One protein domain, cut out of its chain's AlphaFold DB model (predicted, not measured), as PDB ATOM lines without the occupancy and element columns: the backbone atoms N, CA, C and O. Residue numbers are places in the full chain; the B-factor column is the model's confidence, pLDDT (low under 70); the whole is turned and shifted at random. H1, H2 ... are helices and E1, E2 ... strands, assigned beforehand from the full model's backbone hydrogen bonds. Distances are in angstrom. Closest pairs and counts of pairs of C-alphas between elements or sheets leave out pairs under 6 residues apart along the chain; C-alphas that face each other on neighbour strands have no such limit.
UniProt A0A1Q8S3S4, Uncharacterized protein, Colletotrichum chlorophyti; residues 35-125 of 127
ATOM      1  N   PRO A  35     -23.561 -26.842  31.403       77.88
ATOM      2  CA  PRO A  35     -24.818 -27.446  30.994       77.88
ATOM      3  C   PRO A  35     -26.015 -26.768  31.681       77.88
ATOM      4  O   PRO A  35     -25.980 -26.571  32.896       77.88
ATOM      5  N   PRO A  36     -27.106 -26.461  30.955       75.88
ATOM      6  CA  PRO A  36     -28.199 -25.627  31.469       75.88
ATOM      7  C   PRO A  36     -28.991 -26.273  32.616       75.88
ATOM      8  O   PRO A  36     -29.695 -25.590  33.349       75.88
ATOM      9  N   HIS A  37     -28.881 -27.593  32.786       79.19
ATOM     10  CA  HIS A  37     -29.514 -28.322  33.884       79.19
ATOM     11  C   HIS A  37     -28.731 -28.221  35.207       79.19
ATOM     12  O   HIS A  37     -29.270 -28.560  36.261       79.19
ATOM     13  N   LEU A  38     -27.477 -27.754  35.180       78.38
ATOM     14  CA  LEU A  38     -26.664 -27.562  36.380       78.38
ATOM     15  C   LEU A  38     -26.964 -26.195  36.996       78.38
ATOM     16  O   LEU A  38     -26.333 -25.188  36.692       78.38
ATOM     17  N   SER A  39     -27.959 -26.173  37.878       81.06
ATOM     18  CA  SER A  39     -28.426 -24.947  38.533       81.06
ATOM     19  C   SER A  39     -27.706 -24.632  39.846       81.06
ATOM     20  O   SER A  39     -27.683 -23.472  40.259       81.06
ATOM     21  N   ARG A  40     -27.111 -25.641  40.500       85.12
ATOM     22  CA  ARG A  40     -26.546 -25.525  41.851       85.12
ATOM     23  C   ARG A  40     -25.054 -25.833  41.882       85.12
ATOM     24  O   ARG A  40     -24.605 -26.811  41.291       85.12
ATOM     25  N   VAL A  41     -24.312 -25.028  42.635       86.94
ATOM     26  CA  VAL A  41     -22.883 -25.196  42.897       86.94
ATOM     27  C   VAL A  41     -22.665 -25.302  44.397       86.94
ATOM     28  O   VAL A  41     -23.074 -24.431  45.165       86.94
ATOM     29  N   ILE A  42     -22.023 -26.393  44.805       88.31
ATOM     30  CA  ILE A  42     -21.758 -26.702  46.205       88.31
ATOM     31  C   ILE A  42     -20.254 -26.645  46.443       88.31
ATOM     32  O   ILE A  42     -19.482 -27.297  45.741       88.31
ATOM     33  N   TYR A  43     -19.844 -25.883  47.452       87.25
ATOM     34  CA  TYR A  43     -18.477 -25.904  47.951       87.25
ATOM     35  C   TYR A  43     -18.354 -26.933  49.076       87.25
ATOM     36  O   TYR A  43     -19.054 -26.858  50.090       87.25
ATOM     37  N   ILE A  44     -17.439 -27.880  48.882       86.75
ATOM     38  CA  ILE A  44     -17.065 -28.887  49.871       86.75
ATOM     39  C   ILE A  44     -15.832 -28.363  50.600       86.75
ATOM     40  O   ILE A  44     -14.785 -28.139  49.987       86.75
ATOM     41  N   SER A  45     -15.963 -28.135  51.905       81.69
ATOM     42  CA  SER A  45     -14.823 -27.706  52.715       81.69
ATOM     43  C   SER A  45     -13.753 -28.796  52.787       81.69
ATOM     44  O   SER A  45     -14.024 -29.984  52.607       81.69
ATOM     45  N   LYS A  46     -12.501 -28.389  53.009       80.12
ATOM     46  CA  LYS A  46     -11.402 -29.343  53.150       80.12
ATOM     47  C   LYS A  46     -11.636 -30.186  54.405       80.12
ATOM     48  O   LYS A  46     -11.533 -29.657  55.507       80.12
ATOM     49  N   TYR A  47     -11.876 -31.475  54.203       76.75
ATOM     50  CA  TYR A  47     -11.948 -32.467  55.268       76.75
ATOM     51  C   TYR A  47     -10.618 -32.531  56.029       76.75
ATOM     52  O   TYR A  47      -9.546 -32.618  55.409       76.75
ATOM     53  N   LYS A  48     -10.674 -32.466  57.359       76.06
ATOM     54  CA  LYS A  48      -9.546 -32.789  58.233       76.06
ATOM     55  C   LYS A  48      -9.815 -34.123  58.914       76.06
ATOM     56  O   LYS A  48     -10.948 -34.452  59.237       76.06
ATOM     57  N   ASP A  49      -8.746 -34.883  59.119       68.38
ATOM     58  CA  ASP A  49      -8.836 -36.172  59.793       68.38
ATOM     59  C   ASP A  49      -9.375 -35.967  61.221       68.38
ATOM     60  O   ASP A  49      -8.799 -35.194  61.993       68.38
ATOM     61  N   GLY A  50     -10.521 -36.585  61.525       68.31
ATOM     62  CA  GLY A  50     -11.270 -36.401  62.775       68.31
ATOM     63  C   GLY A  50     -12.555 -35.563  62.680       68.31
ATOM     64  O   GLY A  50     -13.283 -35.491  63.671       68.31
ATOM     65  N   ASP A  51     -12.874 -34.958  61.531       73.62
ATOM     66  CA  ASP A  51     -14.143 -34.240  61.347       73.62
ATOM     67  C   ASP A  51     -15.316 -35.232  61.207       73.62
ATOM     68  O   ASP A  51     -15.462 -35.905  60.191       73.62
ATOM     69  N   THR A  52     -16.213 -35.292  62.194       74.94
ATOM     70  CA  THR A  52     -17.439 -36.121  62.119       74.94
ATOM     71  C   THR A  52     -18.562 -35.461  61.318       74.94
ATOM     72  O   THR A  52     -19.542 -36.113  60.964       74.94
ATOM     73  N   HIS A  53     -18.432 -34.163  61.036       79.62
ATOM     74  CA  HIS A  53     -19.428 -33.372  60.323       79.62
ATOM     75  C   HIS A  53     -18.758 -32.513  59.254       79.62
ATOM     76  O   HIS A  53     -17.899 -31.686  59.562       79.62
ATOM     77  N   LEU A  54     -19.199 -32.650  58.006       83.75
ATOM     78  CA  LEU A  54     -18.713 -31.864  56.883       83.75
ATOM     79  C   LEU A  54     -19.815 -30.912  56.388       83.75
ATOM     80  O   LEU A  54     -20.822 -31.361  55.830       83.75
ATOM     81  N   PRO A  55     -19.657 -29.590  56.569       83.00
ATOM     82  CA  PRO A  55     -20.603 -28.623  56.036       83.00
ATOM     83  C   PRO A  55     -20.435 -28.481  54.520       83.00
ATOM     84  O   PRO A  55     -19.322 -28.299  54.010       83.00
ATOM     85  N   LEU A  56     -21.563 -28.507  53.810       86.31
ATOM     86  CA  LEU A  56     -21.657 -28.198  52.389       86.31
ATOM     87  C   LEU A  56     -22.332 -26.841  52.203       86.31
ATOM     88  O   LEU A  56     -23.466 -26.614  52.644       86.31
ATOM     89  N   TYR A  57     -21.629 -25.949  51.518       87.25
ATOM     90  CA  TYR A  57     -22.052 -24.570  51.315       87.25
ATOM     91  C   TYR A  57     -22.660 -24.409  49.928       87.25
ATOM     92  O   TYR A  57     -22.055 -24.822  48.937       87.25
ATOM     93  N   ASP A  58     -23.830 -23.782  49.843       87.62
ATOM     94  CA  ASP A  58     -24.403 -23.381  48.559       87.62
ATOM     95  C   ASP A  58     -23.746 -22.069  48.111       87.62
ATOM     96  O   ASP A  58     -23.959 -21.015  48.706       87.62
ATOM     97  N   VAL A  59     -22.914 -22.152  47.072       88.69
ATOM     98  CA  VAL A  59     -22.184 -21.009  46.493       88.69
ATOM     99  C   VAL A  59     -22.719 -20.639  45.110       88.69
ATOM    100  O   VAL A  59     -22.062 -19.907  44.369       88.69
ATOM    101  N   SER A  60     -23.908 -21.136  44.752       88.31
ATOM    102  CA  SER A  60     -24.497 -20.965  43.418       88.31
ATOM    103  C   SER A  60     -24.607 -19.501  43.017       88.31
ATOM    104  O   SER A  60     -24.264 -19.148  41.896       88.31
ATOM    105  N   GLU A  61     -25.040 -18.632  43.932       86.00
ATOM    106  CA  GLU A  61     -25.197 -17.205  43.649       86.00
ATOM    107  C   GLU A  61     -23.856 -16.545  43.291       86.00
ATOM    108  O   GLU A  61     -23.730 -15.890  42.255       86.00
ATOM    109  N   THR A  62     -22.832 -16.757  44.120       85.69
ATOM    110  CA  THR A  62     -21.489 -16.197  43.923       85.69
ATOM    111  C   THR A  62     -20.821 -16.765  42.677       85.69
ATOM    112  O   THR A  62     -20.114 -16.048  41.966       85.69
ATOM    113  N   TYR A  63     -21.066 -18.043  42.389       87.00
ATOM    114  CA  TYR A  63     -20.601 -18.685  41.173       87.00
ATOM    115  C   TYR A  63     -21.275 -18.062  39.943       87.00
ATOM    116  O   TYR A  63     -20.601 -17.475  39.104       87.00
ATOM    117  N   HIS A  64     -22.602 -18.069  39.844       85.25
ATOM    118  CA  HIS A  64     -23.284 -17.542  38.655       85.25
ATOM    119  C   HIS A  64     -22.945 -16.068  38.392       85.25
ATOM    120  O   HIS A  64     -22.662 -15.713  37.251       85.25
ATOM    121  N   LYS A  65     -22.807 -15.244  39.440       84.06
ATOM    122  CA  LYS A  65     -22.325 -13.852  39.325       84.06
ATOM    123  C   LYS A  65     -20.903 -13.723  38.758       84.06
ATOM    124  O   LYS A  65     -20.582 -12.715  38.140       84.06
ATOM    125  N   SER A  66     -20.035 -14.708  38.986       82.00
ATOM    126  CA  SER A  66     -18.618 -14.661  38.589       82.00
ATOM    127  C   SER A  66     -18.334 -15.352  37.242       82.00
ATOM    128  O   SER A  66     -17.349 -15.009  36.569       82.00
ATOM    129  N   PHE A  67     -19.183 -16.308  36.839       80.19
ATOM    130  CA  PHE A  67     -18.945 -17.249  35.730       80.19
ATOM    131  C   PHE A  67     -19.994 -17.218  34.608       80.19
ATOM    132  O   PHE A  67     -19.898 -18.046  33.708       80.19
ATOM    133  N   GLU A  68     -20.946 -16.277  34.618       70.00
ATOM    134  CA  GLU A  68     -22.127 -16.228  33.728       70.00
ATOM    135  C   GLU A  68     -21.854 -16.518  32.234       70.00
ATOM    136  O   GLU A  68     -22.695 -17.110  31.571       70.00
ATOM    137  N   ASN A  69     -20.666 -16.182  31.712       72.88
ATOM    138  CA  ASN A  69     -20.290 -16.391  30.305       72.88
ATOM    139  C   ASN A  69     -18.933 -17.094  30.110       72.88
ATOM    140  O   ASN A  69     -18.320 -16.972  29.053       72.88
ATOM    141  N   GLU A  70     -18.421 -17.791  31.126       78.56
ATOM    142  CA  GLU A  70     -17.114 -18.454  31.036       78.56
ATOM    143  C   GLU A  70     -17.244 -19.900  30.558       78.56
ATOM    144  O   GLU A  70     -18.062 -20.675  31.058       78.56
ATOM    145  N   LEU A  71     -16.388 -20.285  29.612       80.94
ATOM    146  CA  LEU A  71     -16.319 -21.659  29.132       80.94
ATOM    147  C   LEU A  71     -15.682 -22.561  30.192       80.94
ATOM    148  O   LEU A  71     -14.538 -22.358  30.606       80.94
ATOM    149  N   VAL A  72     -16.403 -23.603  30.594       81.81
ATOM    150  CA  VAL A  72     -15.914 -24.598  31.545       81.81
ATOM    151  C   VAL A  72     -14.641 -25.230  30.989       81.81
ATOM    152  O   VAL A  72     -14.592 -25.705  29.856       81.81
ATOM    153  N   GLY A  73     -13.593 -25.225  31.813       76.38
ATOM    154  CA  GLY A  73     -12.288 -25.789  31.467       76.38
ATOM    155  C   GLY A  73     -11.295 -24.804  30.844       76.38
ATOM    156  O   GLY A  73     -10.114 -25.165  30.738       76.38
ATOM    157  N   SER A  74     -11.717 -23.576  30.515       82.00
ATOM    158  CA  SER A  74     -10.817 -22.525  30.027       82.00
ATOM    159  C   SER A  74      -9.824 -22.086  31.107       82.00
ATOM    160  O   SER A  74     -10.013 -22.346  32.304       82.00
ATOM    161  N   ASN A  75      -8.730 -21.431  30.711       82.12
ATOM    162  CA  ASN A  75      -7.773 -20.929  31.701       82.12
ATOM    163  C   ASN A  75      -8.400 -19.820  32.547       82.12
ATOM    164  O   ASN A  75      -8.194 -19.782  33.761       82.12
ATOM    165  N   LYS A  76      -9.225 -18.971  31.926       82.19
ATOM    166  CA  LYS A  76      -9.972 -17.914  32.609       82.19
ATOM    167  C   LYS A  76     -10.961 -18.481  33.625       82.19
ATOM    168  O   LYS A  76     -10.993 -18.016  34.764       82.19
ATOM    169  N   TYR A  77     -11.674 -19.545  33.262       84.38
ATOM    170  CA  TYR A  77     -12.555 -20.282  34.163       84.38
ATOM    171  C   TYR A  77     -11.791 -20.842  35.370       84.38
ATOM    172  O   TYR A  77     -12.175 -20.620  36.517       84.38
ATOM    173  N   LYS A  78     -10.651 -21.506  35.143       83.38
ATOM    174  CA  LYS A  78      -9.821 -22.055  36.232       83.38
ATOM    175  C   LYS A  78      -9.271 -20.972  37.151       83.38
ATOM    176  O   LYS A  78      -9.279 -21.143  38.367       83.38
ATOM    177  N   LEU A  79      -8.798 -19.866  36.579       85.56
ATOM    178  CA  LEU A  79      -8.223 -18.768  37.345       85.56
ATOM    179  C   LEU A  79      -9.295 -18.072  38.186       85.56
ATOM    180  O   LEU A  79      -9.082 -17.852  39.374       85.56
ATOM    181  N   LYS A  80     -10.476 -17.811  37.618       86.31
ATOM    182  CA  LYS A  80     -11.617 -17.287  38.374       86.31
ATOM    183  C   LYS A  80     -12.024 -18.225  39.508       86.31
ATOM    184  O   LYS A  80     -12.248 -17.743  40.612       86.31
ATOM    185  N   LEU A  81     -12.069 -19.543  39.272       85.19
ATOM    186  CA  LEU A  81     -12.375 -20.530  40.318       85.19
ATOM    187  C   LEU A  81     -11.354 -20.478  41.453       85.19
ATOM    188  O   LEU A  81     -11.739 -20.435  42.617       85.19
ATOM    189  N   ALA A  82     -10.063 -20.436  41.123       83.69
ATOM    190  CA  ALA A  82      -8.991 -20.357  42.113       83.69
ATOM    191  C   ALA A  82      -9.017 -19.050  42.925       83.69
ATOM    192  O   ALA A  82      -8.574 -19.034  44.071       83.69
ATOM    193  N   MET A  83      -9.536 -17.968  42.340       85.75
ATOM    194  CA  MET A  83      -9.666 -16.659  42.986       85.75
ATOM    195  C   MET A  83     -10.978 -16.492  43.765       85.75
ATOM    196  O   MET A  83     -11.130 -15.502  44.483       85.75
ATOM    197  N   MET A  84     -11.932 -17.422  43.648       85.81
ATOM    198  CA  MET A  84     -13.142 -17.376  44.465       85.81
ATOM    199  C   MET A  84     -12.778 -17.507  45.940       85.81
ATOM    200  O   MET A  84     -12.072 -18.424  46.360       85.81
ATOM    201  N   ARG A  85     -13.319 -16.600  46.753       83.69
ATOM    202  CA  ARG A  85     -13.161 -16.671  48.199       83.69
ATOM    203  C   ARG A  85     -13.907 -17.893  48.733       83.69
ATOM    204  O   ARG A  85     -15.101 -18.046  48.485       83.69
ATOM    205  N   ALA A  86     -13.205 -18.728  49.496       83.62
ATOM    206  CA  ALA A  86     -13.834 -19.821  50.223       83.62
ATOM    207  C   ALA A  86     -14.866 -19.262  51.218       83.62
ATOM    208  O   ALA A  86     -14.589 -18.244  51.867       83.62
ATOM    209  N   PRO A  87     -16.038 -19.898  51.353       83.12
ATOM    210  CA  PRO A  87     -17.037 -19.446  52.296       83.12
ATOM    211  C   PRO A  87     -16.508 -19.554  53.727       83.12
ATOM    212  O   PRO A  87     -16.043 -20.602  54.177       83.12
ATOM    213  N   THR A  88     -16.575 -18.441  54.442       71.81
ATOM    214  CA  THR A  88     -16.438 -18.376  55.890       71.81
ATOM    215  C   THR A  88     -17.670 -19.044  56.502       71.81
ATOM    216  O   THR A  88     -18.804 -18.758  56.122       71.81
ATOM    217  N   GLY A  89     -17.460 -19.978  57.431       68.50
ATOM    218  CA  GLY A  89     -18.530 -20.740  58.091       68.50
ATOM    219  C   GLY A  89     -19.449 -19.917  59.005       68.50
ATOM    220  O   GLY A  89     -20.177 -20.489  59.807       68.50
ATOM    221  N   ASP A  90     -19.396 -18.588  58.911       69.50
ATOM    222  CA  ASP A  90     -20.175 -17.621  59.684       69.50
ATOM    223  C   ASP A  90     -21.549 -17.320  59.059       69.50
ATOM    224  O   ASP A  90     -22.357 -16.612  59.652       69.50
ATOM    225  N   GLY A  91     -21.824 -17.861  57.866       66.19
ATOM    226  CA  GLY A  91     -23.072 -17.647  57.132       66.19
ATOM    227  C   GLY A  91     -23.125 -16.329  56.356       66.19
ATOM    228  O   GLY A  91     -24.081 -16.105  55.619       66.19
ATOM    229  N   THR A  92     -22.096 -15.482  56.453       67.50
ATOM    230  CA  THR A  92     -22.051 -14.180  55.768       67.50
ATOM    231  C   THR A  92     -21.739 -14.334  54.280       67.50
ATOM    232  O   THR A  92     -22.177 -13.538  53.454       67.50
ATOM    233  N   SER A  93     -20.958 -15.357  53.922       70.81
ATOM    234  CA  SER A  93     -20.487 -15.572  52.544       70.81
ATOM    235  C   SER A  93     -21.237 -16.645  51.757       70.81
ATOM    236  O   SER A  93     -21.260 -16.582  50.531       70.81
ATOM    237  N   ALA A  94     -21.792 -17.651  52.435       77.25
ATOM    238  CA  ALA A  94     -22.591 -18.706  51.822       77.25
ATOM    239  C   ALA A  94     -23.412 -19.429  52.892       77.25
ATOM    240  O   ALA A  94     -22.953 -19.610  54.023       77.25
ATOM    241  N   GLU A  95     -24.604 -19.882  52.518       78.19
ATOM    242  CA  GLU A  95     -25.478 -20.648  53.400       78.19
ATOM    243  C   GLU A  95     -25.015 -22.114  53.466       78.19
ATOM    244  O   GLU A  95     -24.823 -22.769  52.436       78.19
ATOM    245  N   VAL A  96     -24.865 -22.655  54.682       77.56
ATOM    246  CA  VAL A  96     -24.685 -24.101  54.885       77.56
ATOM    247  C   VAL A  96     -26.031 -24.773  54.664       77.56
ATOM    248  O   VAL A  96     -26.897 -24.749  55.540       77.56
ATOM    249  N   ARG A  97     -26.211 -25.385  53.495       76.44
ATOM    250  CA  ARG A  97     -27.471 -26.053  53.143       76.44
ATOM    251  C   ARG A  97     -27.500 -27.521  53.492       76.44
ATOM    252  O   ARG A  97     -28.582 -28.059  53.721       76.44
ATOM    253  N   TYR A  98     -26.341 -28.163  53.553       77.88
ATOM    254  CA  TYR A  98     -26.261 -29.569  53.909       77.88
ATOM    255  C   TYR A  98     -25.169 -29.792  54.943       77.88
ATOM    256  O   TYR A  98     -24.120 -29.146  54.917       77.88
ATOM    257  N   LEU A  99     -25.444 -30.709  55.856       81.56
ATOM    258  CA  LEU A  99     -24.492 -31.255  56.800       81.56
ATOM    259  C   LEU A  99     -24.334 -32.732  56.459       81.56
ATOM    260  O   LEU A  99     -25.327 -33.458  56.404       81.56
ATOM    261  N   VAL A 100     -23.109 -33.148  56.173       83.12
ATOM    262  CA  VAL A 100     -22.783 -34.561  56.004       83.12
ATOM    263  C   VAL A 100     -22.249 -35.059  57.334       83.12
ATOM    264  O   VAL A 100     -21.223 -34.568  57.794       83.12
ATOM    265  N   ASP A 101     -22.942 -36.009  57.942       82.62
ATOM    266  CA  ASP A 101     -22.479 -36.704  59.135       82.62
ATOM    267  C   ASP A 101     -21.730 -37.963  58.687       82.62
ATOM    268  O   ASP A 101     -22.265 -38.766  57.917       82.62
ATOM    269  N   LEU A 102     -20.485 -38.103  59.134       79.56
ATOM    270  CA  LEU A 102     -19.602 -39.223  58.827       79.56
ATOM    271  C   LEU A 102     -19.478 -40.106  60.068       79.56
ATOM    272  O   LEU A 102     -18.944 -39.690  61.096       79.56
ATOM    273  N   GLU A 103     -19.967 -41.335  59.964       79.50
ATOM    274  CA  GLU A 103     -19.829 -42.358  60.992       79.50
ATOM    275  C   GLU A 103     -18.735 -43.340  60.577       79.50
ATOM    276  O   GLU A 103     -18.869 -44.101  59.615       79.50
ATOM    277  N   HIS A 104     -17.619 -43.309  61.304       76.44
ATOM    278  CA  HIS A 104     -16.509 -44.227  61.086       76.44
ATOM    279  C   HIS A 104     -16.710 -45.489  61.921       76.44
ATOM    280  O   HIS A 104     -16.549 -45.483  63.142       76.44
ATOM    281  N   THR A 105     -17.034 -46.585  61.247       76.00
ATOM    282  CA  THR A 105     -17.085 -47.922  61.838       76.00
ATOM    283  C   THR A 105     -15.791 -48.667  61.501       76.00
ATOM    284  O   THR A 105     -15.089 -48.325  60.553       76.00
ATOM    285  N   ILE A 106     -15.469 -49.726  62.249       72.50
ATOM    286  CA  ILE A 106     -14.241 -50.530  62.073       72.50
ATOM    287  C   ILE A 106     -14.109 -51.102  60.642       72.50
ATOM    288  O   ILE A 106     -13.001 -51.364  60.180       72.50
ATOM    289  N   HIS A 107     -15.228 -51.277  59.931       73.62
ATOM    290  CA  HIS A 107     -15.274 -51.893  58.602       73.62
ATOM    291  C   HIS A 107     -15.675 -50.941  57.469       73.62
ATOM    292  O   HIS A 107     -15.397 -51.243  56.311       73.62
ATOM    293  N   GLU A 108     -16.301 -49.802  57.774       78.12
ATOM    294  CA  GLU A 108     -16.830 -48.887  56.764       78.12
ATOM    295  C   GLU A 108     -17.018 -47.470  57.311       78.12
ATOM    296  O   GLU A 108     -17.214 -47.264  58.510       78.12
ATOM    297  N   THR A 109     -16.966 -46.484  56.418       74.19
ATOM    298  CA  THR A 109     -17.388 -45.112  56.716       74.19
ATOM    299  C   THR A 109     -18.756 -44.896  56.092       74.19
ATOM    300  O   THR A 109     -18.884 -44.931  54.868       74.19
ATOM    301  N   VAL A 110     -19.770 -44.682  56.927       80.75
ATOM    302  CA  VAL A 110     -21.135 -44.381  56.490       80.75
ATOM    303  C   VAL A 110     -21.313 -42.867  56.498       80.75
ATOM    304  O   VAL A 110     -21.056 -42.211  57.503       80.75
ATOM    305  N   ALA A 111     -21.737 -42.303  55.369       80.19
ATOM    306  CA  ALA A 111     -22.042 -40.882  55.248       80.19
ATOM    307  C   ALA A 111     -23.560 -40.690  55.172       80.19
ATOM    308  O   ALA A 111     -24.211 -41.264  54.299       80.19
ATOM    309  N   SER A 112     -24.123 -39.863  56.049       80.50
ATOM    310  CA  SER A 112     -25.524 -39.447  55.970       80.50
ATOM    311  C   SER A 112     -25.609 -37.951  55.695       80.50
ATOM    312  O   SER A 112     -24.895 -37.160  56.305       80.50
ATOM    313  N   VAL A 113     -26.457 -37.543  54.749       81.19
ATOM    314  CA  VAL A 113     -26.597 -36.129  54.387       81.19
ATOM    315  C   VAL A 113     -27.923 -35.590  54.892       81.19
ATOM    316  O   VAL A 113     -28.997 -36.068  54.525       81.19
ATOM    317  N   LYS A 114     -27.855 -34.557  55.728       80.94
ATOM    318  CA  LYS A 114     -29.021 -33.843  56.249       80.94
ATOM    319  C   LYS A 114     -29.069 -32.450  55.660       80.94
ATOM    320  O   LYS A 114     -28.086 -31.708  55.683       80.94
ATOM    321  N   ARG A 115     -30.231 -32.059  55.151       78.12
ATOM    322  CA  ARG A 115     -30.467 -30.686  54.710       78.12
ATOM    323  C   ARG A 115     -30.753 -29.814  55.925       78.12
ATOM    324  O   ARG A 115     -31.679 -30.099  56.681       78.12
ATOM    325  N   ARG A 116     -30.004 -28.725  56.100       70.06
ATOM    326  CA  ARG A 116     -30.358 -27.698  57.088       70.06
ATOM    327  C   ARG A 116     -31.448 -26.806  56.508       70.06
ATOM    328  O   ARG A 116     -31.321 -26.287  55.400       70.06
ATOM    329  N   THR A 117     -32.512 -26.621  57.275       62.69
ATOM    330  CA  THR A 117     -33.515 -25.578  57.063       62.69
ATOM    331  C   THR A 117     -33.504 -24.674  58.291       62.69
ATOM    332  O   THR A 117     -33.431 -25.150  59.426       62.69
ATOM    333  N   LEU A 118     -33.509 -23.356  58.084       55.78
ATOM    334  CA  LEU A 118     -33.595 -22.408  59.192       55.78
ATOM    335  C   LEU A 118     -34.928 -22.648  59.927       55.78
ATOM    336  O   LEU A 118     -35.991 -22.471  59.339       55.78
ATOM    337  N   GLY A 119     -34.871 -23.087  61.187       57.28
ATOM    338  CA  GLY A 119     -36.057 -23.338  62.018       57.28
ATOM    339  C   GLY A 119     -36.663 -24.748  61.944       57.28
ATOM    340  O   GLY A 119     -37.729 -24.953  62.519       57.28
ATOM    341  N   GLY A 120     -36.014 -25.719  61.289       55.00
ATOM    342  CA  GLY A 120     -36.483 -27.110  61.225       55.00
ATOM    343  C   GLY A 120     -35.418 -28.129  61.635       55.00
ATOM    344  O   GLY A 120     -34.227 -27.933  61.390       55.00
ATOM    345  N   ASN A 121     -35.847 -29.242  62.239       54.03
ATOM    346  CA  ASN A 121     -34.995 -30.421  62.408       54.03
ATOM    347  C   ASN A 121     -34.741 -30.997  61.010       54.03
ATOM    348  O   ASN A 121     -35.678 -31.450  60.359       54.03
ATOM    349  N   GLY A 122     -33.497 -30.875  60.538       56.69
ATOM    350  CA  GLY A 122     -33.107 -31.127  59.152       56.69
ATOM    351  C   GLY A 122     -33.626 -32.445  58.576       56.69
ATOM    352  O   GLY A 122     -33.638 -33.473  59.247       56.69
ATOM    353  N   GLU A 123     -34.053 -32.396  57.318       68.31
ATOM    354  CA  GLU A 123     -34.559 -33.551  56.577       68.31
ATOM    355  C   GLU A 123     -33.382 -34.391  56.062       68.31
ATOM    356  O   GLU A 123     -32.436 -33.848  55.479       68.31
ATOM    357  N   THR A 124     -33.422 -35.709  56.274       67.62
ATOM    358  CA  THR A 124     -32.449 -36.633  55.677       67.62
ATOM    359  C   THR A 124     -32.682 -36.685  54.174       67.62
ATOM    360  O   THR A 124     -33.766 -37.045  53.719       67.62
ATOM    361  N   VAL A 125     -31.661 -36.334  53.399       65.56
ATOM    362  CA  VAL A 125     -31.709 -36.388  51.940       65.56
ATOM    363  C   VAL A 125     -30.988 -37.653  51.502       65.56
ATOM    364  O   VAL A 125     -29.773 -37.751  51.659       65.56
TER     365      VAL A 125
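AT A GLANCE: This is residues 35 to 125 of the 127 residues of an uncharacterized protein of Colletotrichum chlorophyti (UniProt A0A1Q8S3S4). One strongly twisted sheet of five strands makes one part of the domain, and two short helices, H1 and H2, form a helical hairpin beyond one end of it, with no named helix over either face of the sheet. The longest strands, E3 and E4, make a long hairpin whose turn lies at the opposite end of the longest axis from the helices. The printed part has 91 residues, with named elements in the order E1, E2, H1, H2, E3, E4, E5, and the sheet runs E1, E2, E3, E4, E5, all antiparallel. The class is mixed, helices and strands; the whole is loose, with a radius of gyration of the C-alphas of 15.4 A and spans of 44 by 32 by 27 A.

HOW THE PARTS SIT: E1, residues 42 to 44, is an edge strand and forms a hairpin with E2, residues 53 to 58; N 43 and O 57 are 2.9 A apart, within hydrogen-bond range. H1, residues 60 to 67, is not on the sheet; the C-alphas of Ile 42 in E1 and Ser 60 in H1, the closest of the two, are 6.9 A apart. H2, residues 75 to 83, is not on the sheet either. H1 and H2 only just touch, with 3 pairs of C-alphas within 8 A, the closest being those of Phe 67 and Tyr 77 at 7.2 A. They form a helical hairpin, running opposite ways at a steep tilt of 44 degrees. In both helices every O i to N i+4 pair is within hydrogen-bond range. E3, residues 95 to 104, is antiparallel to E2 at 154 degrees, with N 54 and O 100 at 2.8 A. E3, E4, residues 109 to 117, and E5, residues 120 to 124, form a meander, each strand the antiparallel neighbour of the one before. N 101 and O 112 are 2.8 A apart between E3 and E4, and N 115 and O 123 are 2.9 A apart between E4 and the edge strand E5.

IN THESE COORDINATES: E1 begins at C-alpha 42 (-21.758, -26.702, 46.205). E2 is 16.2 A long, H1 10.2 A and H2 12.2 A, H2 ending at C-alpha 83 (-9.666, -16.659, 42.986). E3 is 26.4 A long, E4 25.3 A and E5 11.7 A, E5 ending at C-alpha 124 (-32.449, -36.633, 55.677).

THE WHOLE: The C-alphas farthest apart, those of Asn 69 and Ile 106, are 47.0 A apart. The printed part has no cut. The link from H2 to E3, 11 residues, is long. Mean pLDDT of the printed part is 77.9; residues 49 to 50, 89 to 92 and 117 to 125 of the model are under 70.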